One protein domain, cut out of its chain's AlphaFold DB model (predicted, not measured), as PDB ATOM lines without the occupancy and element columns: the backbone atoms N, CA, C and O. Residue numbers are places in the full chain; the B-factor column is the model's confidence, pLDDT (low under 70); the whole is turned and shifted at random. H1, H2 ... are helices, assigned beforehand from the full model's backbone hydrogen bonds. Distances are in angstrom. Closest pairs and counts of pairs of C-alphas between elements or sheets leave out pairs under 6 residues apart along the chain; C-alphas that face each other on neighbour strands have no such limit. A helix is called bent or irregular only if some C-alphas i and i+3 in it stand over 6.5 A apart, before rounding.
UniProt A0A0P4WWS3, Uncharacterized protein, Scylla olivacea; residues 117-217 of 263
ATOM      1  N   TRP A 117     281.882 309.295 180.482       67.44
ATOM      2  CA  TRP A 117     281.271 309.351 181.820       67.44
ATOM      3  C   TRP A 117     279.783 308.938 181.812       67.44
ATOM      4  O   TRP A 117     279.256 308.473 182.822       67.44
ATOM      5  N   SER A 118     279.113 309.022 180.656       64.00
ATOM      6  CA  SER A 118     277.750 308.529 180.434       64.00
ATOM      7  C   SER A 118     277.601 306.998 180.492       64.00
ATOM      8  O   SER A 118     276.510 306.492 180.759       64.00
ATOM      9  N   PHE A 119     278.669 306.221 180.322       69.06
ATOM     10  CA  PHE A 119     278.634 304.771 180.521       69.06
ATOM     11  C   PHE A 119     278.488 304.390 181.991       69.06
ATOM     12  O   PHE A 119     277.777 303.440 182.318       69.06
ATOM     13  N   LEU A 120     279.047 305.191 182.901       70.56
ATOM     14  CA  LEU A 120     278.800 305.031 184.335       70.56
ATOM     15  C   LEU A 120     277.324 305.271 184.685       70.56
ATOM     16  O   LEU A 120     276.847 304.749 185.690       70.56
ATOM     17  N   LEU A 121     276.587 306.004 183.837       73.44
ATOM     18  CA  LEU A 121     275.145 306.227 183.968       73.44
ATOM     19  C   LEU A 121     274.294 305.080 183.402       73.44
ATOM     20  O   LEU A 121     273.079 305.061 183.605       73.44
ATOM     21  N   HIS A 122     274.890 304.078 182.747       80.56
ATOM     22  CA  HIS A 122     274.133 302.910 182.312       80.56
ATOM     23  C   HIS A 122     273.589 302.145 183.517       80.56
ATOM     24  O   HIS A 122     274.329 301.713 184.404       80.56
ATOM     25  N   ARG A 123     272.282 301.869 183.505       80.31
ATOM     26  CA  ARG A 123     271.565 301.240 184.627       80.31
ATOM     27  C   ARG A 123     272.164 299.903 185.084       80.31
ATOM     28  O   ARG A 123     272.056 299.547 186.255       80.31
ATOM     29  N   ARG A 124     272.806 299.150 184.182       81.06
ATOM     30  CA  ARG A 124     273.519 297.901 184.515       81.06
ATOM     31  C   ARG A 124     274.810 298.154 185.301       81.06
ATOM     32  O   ARG A 124     275.087 297.405 186.236       81.06
ATOM     33  N   VAL A 125     275.569 299.186 184.940       84.06
ATOM     34  CA  VAL A 125     276.824 299.578 185.599       84.06
ATOM     35  C   VAL A 125     276.518 300.233 186.945       84.06
ATOM     36  O   VAL A 125     277.060 299.802 187.959       84.06
ATOM     37  N   GLN A 126     275.545 301.148 186.990       85.31
ATOM     38  CA  GLN A 126     275.083 301.784 188.230       85.31
ATOM     39  C   GLN A 126     274.642 300.769 189.284       85.31
ATOM     40  O   GLN A 126     275.033 300.887 190.439       85.31
ATOM     41  N   LYS A 127     273.877 299.733 188.904       87.81
ATOM     42  CA  LYS A 127     273.482 298.669 189.842       87.81
ATOM     43  C   LYS A 127     274.693 297.943 190.438       87.81
ATOM     44  O   LYS A 127     274.680 297.644 191.627       87.81
ATOM     45  N   ARG A 128     275.736 297.668 189.644       87.25
ATOM     46  CA  ARG A 128     276.967 297.028 190.144       87.25
ATOM     47  C   ARG A 128     277.746 297.964 191.061       87.25
ATOM     48  O   ARG A 128     278.131 297.541 192.145       87.25
ATOM     49  N   ILE A 129     277.928 299.222 190.656       89.38
ATOM     50  CA  ILE A 129     278.613 300.241 191.462       89.38
ATOM     51  C   ILE A 129     277.885 300.436 192.792       89.38
ATOM     52  O   ILE A 129     278.518 300.370 193.834       89.38
ATOM     53  N   LEU A 130     276.559 300.586 192.777       92.06
ATOM     54  CA  LEU A 130     275.750 300.767 193.983       92.06
ATOM     55  C   LEU A 130     275.931 299.607 194.971       92.06
ATOM     56  O   LEU A 130     276.154 299.845 196.154       92.06
ATOM     57  N   VAL A 131     275.890 298.359 194.492       91.62
ATOM     58  CA  VAL A 131     276.131 297.183 195.343       91.62
ATOM     59  C   VAL A 131     277.542 297.213 195.934       91.62
ATOM     60  O   VAL A 131     277.686 297.009 197.135       91.62
ATOM     61  N   LEU A 132     278.573 297.506 195.135       90.88
ATOM     62  CA  LEU A 132     279.951 297.608 195.632       90.88
ATOM     63  C   LEU A 132     280.093 298.718 196.679       90.88
ATOM     64  O   LEU A 132     280.667 298.483 197.738       90.88
ATOM     65  N   THR A 133     279.525 299.894 196.426       92.38
ATOM     66  CA  THR A 133     279.551 301.028 197.355       92.38
ATOM     67  C   THR A 133     278.880 300.677 198.678       92.38
ATOM     68  O   THR A 133     279.464 300.918 199.732       92.38
ATOM     69  N   ILE A 134     277.699 300.053 198.647       93.62
ATOM     70  CA  ILE A 134     277.013 299.609 199.869       93.62
ATOM     71  C   ILE A 134     277.880 298.601 200.632       93.62
ATOM     72  O   ILE A 134     278.021 298.723 201.845       93.62
ATOM     73  N   LEU A 135     278.513 297.651 199.938       91.19
ATOM     74  CA  LEU A 135     279.415 296.685 200.574       91.19
ATOM     75  C   LEU A 135     280.621 297.364 201.238       91.19
ATOM     76  O   LEU A 135     280.967 297.007 202.362       91.19
ATOM     77  N   PHE A 136     281.232 298.364 200.597       90.75
ATOM     78  CA  PHE A 136     282.334 299.126 201.192       90.75
ATOM     79  C   PHE A 136     281.893 299.940 202.412       90.75
ATOM     80  O   PHE A 136     282.617 299.974 203.407       90.75
ATOM     81  N   ILE A 137     280.707 300.552 202.365       92.94
ATOM     82  CA  ILE A 137     280.137 301.281 203.505       92.94
ATOM     83  C   ILE A 137     279.894 300.319 204.668       92.94
ATOM     84  O   ILE A 137     280.371 300.569 205.771       92.94
ATOM     85  N   VAL A 138     279.228 299.186 204.428       91.69
ATOM     86  CA  VAL A 138     278.990 298.162 205.459       91.69
ATOM     87  C   VAL A 138     280.310 297.667 206.055       91.69
ATOM     88  O   VAL A 138     280.424 297.536 207.271       91.69
ATOM     89  N   GLN A 139     281.339 297.461 205.228       89.69
ATOM     90  CA  GLN A 139     282.658 297.046 205.702       89.69
ATOM     91  C   GLN A 139     283.326 298.116 206.580       89.69
ATOM     92  O   GLN A 139     283.871 297.781 207.634       89.69
ATOM     93  N   ALA A 140     283.273 299.390 206.184       89.56
ATOM     94  CA  ALA A 140     283.854 300.496 206.947       89.56
ATOM     95  C   ALA A 140     283.133 300.715 208.288       89.56
ATOM     96  O   ALA A 140     283.780 300.896 209.319       89.56
ATOM     97  N   PHE A 141     281.802 300.623 208.286       89.00
ATOM     98  CA  PHE A 141     280.958 300.777 209.474       89.00
ATOM     99  C   PHE A 141     280.840 299.504 210.323       89.00
ATOM    100  O   PHE A 141     280.236 299.537 211.390       89.00
ATOM    101  N   SER A 142     281.468 298.396 209.918       89.19
ATOM    102  CA  SER A 142     281.465 297.142 210.685       89.19
ATOM    103  C   SER A 142     282.139 297.240 212.058       89.19
ATOM    104  O   SER A 142     282.070 296.287 212.826       89.19
ATOM    105  N   GLY A 143     282.864 298.325 212.362       85.75
ATOM    106  CA  GLY A 143     283.547 298.526 213.648       85.75
ATOM    107  C   GLY A 143     284.766 297.623 213.883       85.75
ATOM    108  O   GLY A 143     285.455 297.773 214.890       85.75
ATOM    109  N   THR A 144     285.092 296.729 212.942       86.62
ATOM    110  CA  THR A 144     286.179 295.742 213.077       86.62
ATOM    111  C   THR A 144     287.545 296.376 213.344       86.62
ATOM    112  O   THR A 144     288.318 295.850 214.143       86.62
ATOM    113  N   ALA A 145     287.849 297.511 212.710       86.62
ATOM    114  CA  ALA A 145     289.103 298.236 212.921       86.62
ATOM    115  C   ALA A 145     289.211 298.814 214.343       86.62
ATOM    116  O   ALA A 145     290.252 298.674 214.985       86.62
ATOM    117  N   VAL A 146     288.126 299.409 214.853       87.62
ATOM    118  CA  VAL A 146     288.066 299.985 216.208       87.62
ATOM    119  C   VAL A 146     288.146 298.884 217.261       87.62
ATOM    120  O   VAL A 146     288.903 299.015 218.224       87.62
ATOM    121  N   LEU A 147     287.421 297.781 217.045       86.25
ATOM    122  CA  LEU A 147     287.457 296.609 217.913       86.25
ATOM    123  C   LEU A 147     288.869 296.022 217.977       86.25
ATOM    124  O   LEU A 147     289.367 295.751 219.062       86.25
ATOM    125  N   ARG A 148     289.549 295.884 216.833       84.00
ATOM    126  CA  ARG A 148     290.919 295.352 216.775       84.00
ATOM    127  C   ARG A 148     291.922 296.261 217.487       84.00
ATOM    128  O   ARG A 148     292.766 295.759 218.220       84.00
ATOM    129  N   ALA A 149     291.815 297.578 217.309       84.50
ATOM    130  CA  ALA A 149     292.698 298.545 217.962       84.50
ATOM    131  C   ALA A 149     292.511 298.587 219.489       84.50
ATOM    132  O   ALA A 149     293.477 298.778 220.223       84.50
ATOM    133  N   ASN A 150     291.284 298.372 219.972       85.38
ATOM    134  CA  ASN A 150     290.954 298.388 221.400       85.38
ATOM    135  C   ASN A 150     290.807 296.988 222.011       85.38
ATOM    136  O   ASN A 150     290.404 296.877 223.166       85.38
ATOM    137  N   ALA A 151     291.163 295.926 221.281       82.94
ATOM    138  CA  ALA A 151     290.941 294.544 221.706       82.94
ATOM    139  C   ALA A 151     291.579 294.241 223.069       82.94
ATOM    140  O   ALA A 151     290.962 293.584 223.896       82.94
ATOM    141  N   VAL A 152     292.780 294.776 223.332       80.31
ATOM    142  CA  VAL A 152     293.468 294.627 224.629       80.31
ATOM    143  C   VAL A 152     292.657 295.249 225.765       80.31
ATOM    144  O   VAL A 152     292.499 294.634 226.813       80.31
ATOM    145  N   ARG A 153     292.141 296.467 225.554       80.38
ATOM    146  CA  ARG A 153     291.414 297.234 226.575       80.38
ATOM    147  C   ARG A 153     290.087 296.560 226.897       80.38
ATOM    148  O   ARG A 153     289.827 296.256 228.047       80.38
ATOM    149  N   ILE A 154     289.325 296.212 225.861       82.12
ATOM    150  CA  ILE A 154     288.033 295.527 225.996       82.12
ATOM    151  C   ILE A 154     288.194 294.196 226.736       82.12
ATOM    152  O   ILE A 154     287.373 293.845 227.578       82.12
ATOM    153  N   LEU A 155     289.261 293.452 226.437       78.88
ATOM    154  CA  LEU A 155     289.499 292.163 227.070       78.88
ATOM    155  C   LEU A 155     289.950 292.312 228.531       78.88
ATOM    156  O   LEU A 155     289.502 291.543 229.377       78.88
ATOM    157  N   HIS A 156     290.756 293.327 228.840       78.38
ATOM    158  CA  HIS A 156     291.113 293.679 230.214       78.38
ATOM    159  C   HIS A 156     289.882 294.109 231.036       78.38
ATOM    160  O   HIS A 156     289.656 293.591 232.128       78.38
ATOM    161  N   ASP A 157     289.039 294.982 230.481       77.19
ATOM    162  CA  ASP A 157     287.835 295.511 231.140       77.19
ATOM    163  C   ASP A 157     286.754 294.433 231.339       77.19
ATOM    164  O   ASP A 157     285.917 294.531 232.234       77.19
ATOM    165  N   SER A 158     286.794 293.356 230.546       73.81
ATOM    166  CA  SER A 158     285.906 292.198 230.699       73.81
ATOM    167  C   SER A 158     286.215 291.317 231.922       73.81
ATOM    168  O   SER A 158     285.477 290.370 232.191       73.81
ATOM    169  N   GLY A 159     287.292 291.604 232.664       69.00
ATOM    170  CA  GLY A 159     287.687 290.863 233.868       69.00
ATOM    171  C   GLY A 159     288.302 289.487 233.592       69.00
ATOM    172  O   GLY A 159     288.623 288.757 234.530       69.00
ATOM    173  N   VAL A 160     288.499 289.117 232.323       71.00
ATOM    174  CA  VAL A 160     289.228 287.898 231.963       71.00
ATOM    175  C   VAL A 160     290.715 288.156 232.204       71.00
ATOM    176  O   VAL A 160     291.321 289.018 231.570       71.00
ATOM    177  N   THR A 161     291.332 287.401 233.113       68.81
ATOM    178  CA  THR A 161     292.780 287.453 233.354       68.81
ATOM    179  C   THR A 161     293.510 286.825 232.173       68.81
ATOM    180  O   THR A 161     293.774 285.620 232.146       68.81
ATOM    181  N   VAL A 162     293.783 287.624 231.144       68.38
ATOM    182  CA  VAL A 162     294.386 287.125 229.907       68.38
ATOM    183  C   VAL A 162     295.884 287.337 229.961       68.38
ATOM    184  O   VAL A 162     296.374 288.464 229.919       68.38
ATOM    185  N   ASN A 163     296.632 286.237 230.010       79.25
ATOM    186  CA  ASN A 163     298.077 286.296 229.840       79.25
ATOM    187  C   ASN A 163     298.416 286.866 228.456       79.25
ATOM    188  O   ASN A 163     297.734 286.572 227.467       79.25
ATOM    189  N   LYS A 164     299.524 287.613 228.358       75.88
ATOM    190  CA  LYS A 164     300.019 288.189 227.091       75.88
ATOM    191  C   LYS A 164     300.081 287.141 225.968       75.88
ATOM    192  O   LYS A 164     299.734 287.429 224.826       75.88
ATOM    193  N   THR A 165     300.446 285.907 226.313       78.56
ATOM    194  CA  THR A 165     300.531 284.757 225.403       78.56
ATOM    195  C   THR A 165     299.169 284.294 224.879       78.56
ATOM    196  O   THR A 165     299.045 283.963 223.702       78.56
ATOM    197  N   MET A 166     298.124 284.300 225.714       81.38
ATOM    198  CA  MET A 166     296.770 283.918 225.292       81.38
ATOM    199  C   MET A 166     296.193 284.954 224.323       81.38
ATOM    200  O   MET A 166     295.652 284.590 223.281       81.38
ATOM    201  N   PHE A 167     296.387 286.241 224.614       81.81
ATOM    202  CA  PHE A 167     295.964 287.322 223.725       81.81
ATOM    203  C   PHE A 167     296.684 287.277 222.370       81.81
ATOM    204  O   PHE A 167     296.047 287.349 221.320       81.81
ATOM    205  N   ALA A 168     298.007 287.090 222.393       81.62
ATOM    206  CA  ALA A 168     298.824 286.903 221.197       81.62
ATOM    207  C   ALA A 168     298.303 285.758 220.319       81.62
ATOM    208  O   ALA A 168     298.116 285.920 219.114       81.62
ATOM    209  N   THR A 169     298.014 284.619 220.945       84.12
ATOM    210  CA  THR A 169     297.494 283.429 220.265       84.12
ATOM    211  C   THR A 169     296.125 283.696 219.641       84.12
ATOM    212  O   THR A 169     295.893 283.312 218.496       84.12
ATOM    213  N   LEU A 170     295.239 284.410 220.341       86.94
ATOM    214  CA  LEU A 170     293.911 284.760 219.836       86.94
ATOM    215  C   LEU A 170     293.990 285.689 218.616       86.94
ATOM    216  O   LEU A 170     293.311 285.451 217.621       86.94
ATOM    217  N   LEU A 171     294.856 286.708 218.656       84.69
ATOM    218  CA  LEU A 171     295.052 287.622 217.525       84.69
ATOM    219  C   LEU A 171     295.660 286.944 216.293       84.69
ATOM    220  O   LEU A 171     295.419 287.400 215.176       84.69
ATOM    221  N   LEU A 172     296.445 285.882 216.482       88.19
ATOM    222  CA  LEU A 172     297.119 285.175 215.394       88.19
ATOM    223  C   LEU A 172     296.260 284.053 214.809       88.19
ATOM    224  O   LEU A 172     296.083 283.994 213.595       88.19
ATOM    225  N   LEU A 173     295.713 283.174 215.650       89.69
ATOM    226  CA  LEU A 173     295.020 281.967 215.193       89.69
ATOM    227  C   LEU A 173     293.580 282.230 214.760       89.69
ATOM    228  O   LEU A 173     293.120 281.605 213.806       89.69
ATOM    229  N   LEU A 174     292.867 283.151 215.418       90.56
ATOM    230  CA  LEU A 174     291.453 283.392 215.120       90.56
ATOM    231  C   LEU A 174     291.232 283.878 213.673       90.56
ATOM    232  O   LEU A 174     290.365 283.319 212.998       90.56
ATOM    233  N   PRO A 175     292.013 284.841 213.136       90.81
ATOM    234  CA  PRO A 175     291.858 285.269 211.746       90.81
ATOM    235  C   PRO A 175     292.222 284.173 210.739       90.81
ATOM    236  O   PRO A 175     291.535 284.023 209.729       90.81
ATOM    237  N   ILE A 176     293.269 283.388 211.021       92.06
ATOM    238  CA  ILE A 176     293.715 282.287 210.156       92.06
ATOM    239  C   ILE A 176     292.641 281.197 210.100       92.06
ATOM    240  O   ILE A 176     292.208 280.814 209.015       92.06
ATOM    241  N   GLY A 177     292.150 280.746 211.257       92.94
ATOM    242  CA  GLY A 177     291.072 279.761 211.334       92.94
ATOM    243  C   GLY A 177     289.797 280.253 210.648       92.94
ATOM    244  O   GLY A 177     289.210 279.530 209.844       92.94
ATOM    245  N   GLY A 178     289.415 281.512 210.886       91.56
ATOM    246  CA  GLY A 178     288.264 282.136 210.231       91.56
ATOM    247  C   GLY A 178     288.385 282.167 208.707       91.56
ATOM    248  O   GLY A 178     287.401 281.916 208.013       91.56
ATOM    249  N   PHE A 179     289.585 282.403 208.172       92.00
ATOM    250  CA  PHE A 179     289.831 282.369 206.732       92.00
ATOM    251  C   PHE A 179     289.633 280.977 206.134       92.00
ATOM    252  O   PHE A 179     288.955 280.860 205.118       92.00
ATOM    253  N   PHE A 180     290.165 279.921 206.757       91.25
ATOM    254  CA  PHE A 180     289.984 278.552 206.256       91.25
ATOM    255  C   PHE A 180     288.521 278.105 206.303       91.25
ATOM    256  O   PHE A 180     288.026 277.510 205.343       91.25
ATOM    257  N   VAL A 181     287.810 278.441 207.384       91.50
ATOM    258  CA  VAL A 181     286.366 278.184 207.487       91.50
ATOM    259  C   VAL A 181     285.624 278.922 206.376       91.50
ATOM    260  O   VAL A 181     284.838 278.307 205.657       91.50
ATOM    261  N   LEU A 182     285.901 280.215 206.186       89.75
ATOM    262  CA  LEU A 182     285.247 281.019 205.158       89.75
ATOM    263  C   LEU A 182     285.575 280.531 203.745       89.75
ATOM    264  O   LEU A 182     284.671 280.467 202.918       89.75
ATOM    265  N   TRP A 183     286.826 280.154 203.472       88.25
ATOM    266  CA  TRP A 183     287.236 279.564 202.198       88.25
ATOM    267  C   TRP A 183     286.390 278.330 201.896       88.25
ATOM    268  O   TRP A 183     285.741 278.262 200.855       88.25
ATOM    269  N   SER A 184     286.337 277.374 202.830       88.31
ATOM    270  CA  SER A 184     285.571 276.140 202.632       88.31
ATOM    271  C   SER A 184     284.067 276.393 202.508       88.31
ATOM    272  O   SER A 184     283.372 275.624 201.838       88.31
ATOM    273  N   LEU A 185     283.544 277.421 203.179       88.25
ATOM    274  CA  LEU A 185     282.120 277.741 203.172       88.25
ATOM    275  C   LEU A 185     281.707 278.497 201.903       88.25
ATOM    276  O   LEU A 185     280.611 278.268 201.394       88.25
ATOM    277  N   VAL A 186     282.576 279.356 201.363       88.44
ATOM    278  CA  VAL A 186     282.314 280.150 200.153       88.44
ATOM    279  C   VAL A 186     282.064 279.262 198.942       88.44
ATOM    280  O   VAL A 186     281.129 279.544 198.187       88.44
ATOM    281  N   ASP A 187     282.837 278.187 198.793       85.38
ATOM    282  CA  ASP A 187     282.694 277.263 197.665       85.38
ATOM    283  C   ASP A 187     281.408 276.425 197.760       85.38
ATOM    284  O   ASP A 187     280.824 276.073 196.738       85.38
ATOM    285  N   ARG A 188     280.918 276.146 198.978       87.62
ATOM    286  CA  ARG A 188     279.721 275.313 199.213       87.62
ATOM    287  C   ARG A 188     278.416 276.106 199.270       87.62
ATOM    288  O   ARG A 188     277.430 275.716 198.656       87.62
ATOM    289  N   ALA A 189     278.387 277.191 200.041       85.62
ATOM    290  CA  ALA A 189     277.179 277.970 200.333       85.62
ATOM    291  C   ALA A 189     277.004 279.182 199.402       85.62
ATOM    292  O   ALA A 189     275.939 279.800 199.359       85.62
ATOM    293  N   GLY A 190     278.049 279.545 198.657       87.44
ATOM    294  CA  GLY A 190     278.065 280.720 197.801       87.44
ATOM    295  C   GLY A 190     278.340 282.028 198.553       87.44
ATOM    296  O   GLY A 190     278.126 282.185 199.759       87.44
ATOM    297  N   ARG A 191     278.814 283.026 197.798       84.81
ATOM    298  CA  ARG A 191     279.342 284.296 198.335       84.81
ATOM    299  C   ARG A 191     278.307 285.141 199.084       84.81
ATOM    300  O   ARG A 191     278.636 285.748 200.097       84.81
ATOM    301  N   LYS A 192     277.059 285.189 198.600       87.81
ATOM    302  CA  LYS A 192     275.994 286.006 199.217       87.81
ATOM    303  C   LYS A 192     275.575 285.461 200.580       87.81
ATOM    304  O   LYS A 192     275.418 286.232 201.515       87.81
ATOM    305  N   VAL A 193     275.440 284.141 200.688       90.44
ATOM    306  CA  VAL A 193     275.027 283.475 201.929       90.44
ATOM    307  C   VAL A 193     276.105 283.640 202.999       90.44
ATOM    308  O   VAL A 193     275.788 284.045 204.114       90.44
ATOM    309  N   CYS A 194     277.381 283.445 202.642       89.50
ATOM    310  CA  CYS A 194     278.498 283.690 203.561       89.50
ATOM    311  C   CYS A 194     278.519 285.128 204.096       89.50
ATOM    312  O   CYS A 194     278.748 285.335 205.290       89.50
ATOM    313  N   LEU A 195     278.254 286.120 203.237       89.69
ATOM    314  CA  LEU A 195     278.197 287.519 203.655       89.69
ATOM    315  C   LEU A 195     277.056 287.758 204.655       89.69
ATOM    316  O   LEU A 195     277.287 288.360 205.702       89.69
ATOM    317  N   THR A 196     275.850 287.259 204.369       90.81
ATOM    318  CA  THR A 196     274.694 287.428 205.260       90.81
ATOM    319  C   THR A 196     274.933 286.774 206.619       90.81
ATOM    320  O   THR A 196     274.704 287.419 207.637       90.81
ATOM    321  N   ILE A 197     275.455 285.541 206.651       92.75
ATOM    322  CA  ILE A 197     275.779 284.825 207.899       92.75
ATOM    323  C   ILE A 197     276.829 285.587 208.718       92.75
ATOM    324  O   ILE A 197     276.714 285.701 209.935       92.75
ATOM    325  N   SER A 198     277.854 286.131 208.058       91.75
ATOM    326  CA  SER A 198     278.903 286.885 208.751       91.75
ATOM    327  C   SER A 198     278.334 288.151 209.390       91.75
ATOM    328  O   SER A 198     278.594 288.422 210.559       91.75
ATOM    329  N   LEU A 199     277.512 288.906 208.655       91.56
ATOM    330  CA  LEU A 199     276.906 290.141 209.158       91.56
ATOM    331  C   LEU A 199     275.927 289.887 210.310       91.56
ATOM    332  O   LEU A 199     275.922 290.656 211.274       91.56
ATOM    333  N   THR A 200     275.132 288.813 210.261       93.62
ATOM    334  CA  THR A 200     274.239 288.459 211.374       93.62
ATOM    335  C   THR A 200     275.030 288.058 212.612       93.62
ATOM    336  O   THR A 200     274.731 288.549 213.701       93.62
ATOM    337  N   LEU A 201     276.086 287.254 212.456       93.12
ATOM    338  CA  LEU A 201     276.960 286.867 213.563       93.12
ATOM    339  C   LEU A 201     277.661 288.080 214.193       93.12
ATOM    340  O   LEU A 201     277.713 288.190 215.421       93.12
ATOM    341  N   MET A 202     278.159 289.012 213.374       92.25
ATOM    342  CA  MET A 202     278.755 290.257 213.871       92.25
ATOM    343  C   MET A 202     277.732 291.102 214.634       92.25
ATOM    344  O   MET A 202     278.041 291.590 215.718       92.25
ATOM    345  N   SER A 203     276.512 291.236 214.108       93.19
ATOM    346  CA  SER A 203     275.434 291.990 214.760       93.19
ATOM    347  C   SER A 203     275.102 291.425 216.144       93.19
ATOM    348  O   SER A 203     275.133 292.154 217.136       93.19
ATOM    349  N   VAL A 204     274.892 290.107 216.242       95.31
ATOM    350  CA  VAL A 204     274.619 289.424 217.521       95.31
ATOM    351  C   VAL A 204     275.776 289.608 218.506       95.31
ATOM    352  O   VAL A 204     275.548 289.903 219.680       95.31
ATOM    353  N   SER A 205     277.019 289.498 218.030       91.44
ATOM    354  CA  SER A 205     278.215 289.672 218.866       91.44
ATOM    355  C   SER A 205     278.332 291.092 219.426       91.44
ATOM    356  O   SER A 205     278.672 291.266 220.596       91.44
ATOM    357  N   TYR A 206     278.021 292.114 218.622       90.06
ATOM    358  CA  TYR A 206     278.046 293.503 219.079       90.06
ATOM    359  C   TYR A 206     276.918 293.832 220.048       90.06
ATOM    360  O   TYR A 206     277.163 294.556 221.009       90.06
ATOM    361  N   ILE A 207     275.717 293.282 219.845       91.94
ATOM    362  CA  ILE A 207     274.619 293.423 220.811       91.94
ATOM    363  C   ILE A 207     275.048 292.825 222.150       91.94
ATOM    364  O   ILE A 207     274.951 293.496 223.171       91.94
ATOM    365  N   PHE A 208     275.607 291.613 222.143       90.00
ATOM    366  CA  PHE A 208     276.088 290.965 223.361       90.00
ATOM    367  C   PHE A 208     277.173 291.784 224.073       90.00
ATOM    368  O   PHE A 208     277.076 292.018 225.280       90.00
ATOM    369  N   LEU A 209     278.183 292.255 223.333       86.69
ATOM    370  CA  LEU A 209     279.248 293.093 223.885       86.69
ATOM    371  C   LEU A 209     278.691 294.406 224.453       86.69
ATOM    372  O   LEU A 209     279.041 294.788 225.567       86.69
ATOM    373  N   GLY A 210     277.790 295.069 223.726       87.06
ATOM    374  CA  GLY A 210     277.143 296.305 224.160       87.06
ATOM    375  C   GLY A 210     276.298 296.117 225.421       87.06
ATOM    376  O   GLY A 210     276.409 296.910 226.349       87.06
ATOM    377  N   THR A 211     275.516 295.037 225.506       87.75
ATOM    378  CA  THR A 211     274.740 294.703 226.708       87.75
ATOM    379  C   THR A 211     275.647 294.422 227.902       87.75
ATOM    380  O   THR A 211     275.351 294.870 229.005       87.75
ATOM    381  N   LYS A 212     276.772 293.724 227.707       83.50
ATOM    382  CA  LYS A 212     277.742 293.470 228.783       83.50
ATOM    383  C   LYS A 212     278.361 294.755 229.324       83.50
ATOM    384  O   LYS A 212     278.431 294.904 230.537       83.50
ATOM    385  N   VAL A 213     278.742 295.677 228.442       80.56
ATOM    386  CA  VAL A 213     279.271 296.992 228.835       80.56
ATOM    387  C   VAL A 213     278.194 297.853 229.504       80.56
ATOM    388  O   VAL A 213     278.490 298.552 230.460       80.56
ATOM    389  N   TYR A 214     276.939 297.782 229.052       83.75
ATOM    390  CA  TYR A 214     275.825 298.524 229.658       83.75
ATOM    391  C   TYR A 214     275.462 298.024 231.065       83.75
ATOM    392  O   TYR A 214     275.063 298.810 231.917       83.75
ATOM    393  N   LEU A 215     275.571 296.712 231.296       82.25
ATOM    394  CA  LEU A 215     275.298 296.082 232.591       82.25
ATOM    395  C   LEU A 215     276.482 296.149 233.561       82.25
ATOM    396  O   LEU A 215     276.294 295.888 234.748       82.25
ATOM    397  N   GLN A 216     277.690 296.463 233.085       76.25
ATOM    398  CA  GLN A 216     278.770 296.860 233.977       76.25
ATOM    399  C   GLN A 216     278.367 298.190 234.616       76.25
ATOM    400  O   GLN A 216     278.162 299.185 233.920       76.25
ATOM    401  N   GLU A 217     278.221 298.192 235.945       60.66
ATOM    402  CA  GLU A 217     278.061 299.429 236.709       60.66
ATOM    403  C   GLU A 217     279.134 300.430 236.278       60.66
ATOM    404  O   GLU A 217     280.241 299.996 235.935       60.66
TER     405      GLU A 217
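This is residues 117 to 217 of the 263 residues of an uncharacterized protein of Scylla olivacea (UniProt A0A0P4WWS3). Start with the longest helix, H4: with H5 it makes an open V, the two joined at one end through Gly 190, while H1, H2 and H3 follow one another as a broken row of helices running along the longest axis. After H3 the chain turns round into H4, which folds back, and H5 then turns again; the contacts between helices are few, and residues 121 to 128 stick out at the far end of the row. The printed part has 101 residues with five named helices, in the order H1, H2, H3, H4, H5, and no named strand; the class is all helix. The whole is loose, with a radius of gyration of the C-alphas of 18.2 A, and elongated, spanning 58 by 33 by 22 A.

Look first at H4, residues 164 to 189, and H5, residues 191 to 215, which form a helical hairpin. They only just touch, with 3 pairs of C-alphas within 8 A; the closest are those of Val 186 and Cys 194, 6.2 A apart. H4 touches H5 with residues 182 to 186 alone, and H5 touches H4 with residue 194 alone. The two run opposite ways at a shallow tilt of 34 degrees, only just short of steep. Go next to H3, residues 151 to 157, which is close to H4 but not clearly touching: the closest C-alphas, those of Val 152 and Phe 167, are 7.8 A apart. H3 and H4 run opposite ways at a steep tilt of 58 degrees. H2, residues 144 to 149, and H3 meet only through their link. H1, residues 123 to 141, touches no helix, and it is apart from H5. In H1, H2, H3 and H5 every O i to N i+4 pair is within hydrogen-bond range, and in H4 18 of 22 are.

Find C-alpha 164 at (300.019, 288.189, 227.091); from there H4 runs 36.6 A to C-alpha 189. H4 is neither bent nor irregular, but only just: C-alphas 172 and 175 are 6.4 A apart. H5 runs 36.5 A from C-alpha 191 to C-alpha 215 at (275.298, 296.082, 232.591). Go back to C-alpha 123 at (271.565, 301.240, 184.627), where H1 begins; it is 26.6 A long. H2 is 8.6 A long and H3 10.0 A.

The two C-alphas farthest apart are those of Ser 118 and Thr 161, 58.9 A. The printed part has no cut. The links H1 to H2, H2 to H3 and H4 to H5 are tight, and H3 to H4, with 6 residues between them, is short. The mean pLDDT of the printed part is 85.2; look for values under 70 at residues 117 to 119, 159, 161 to 162 and 217.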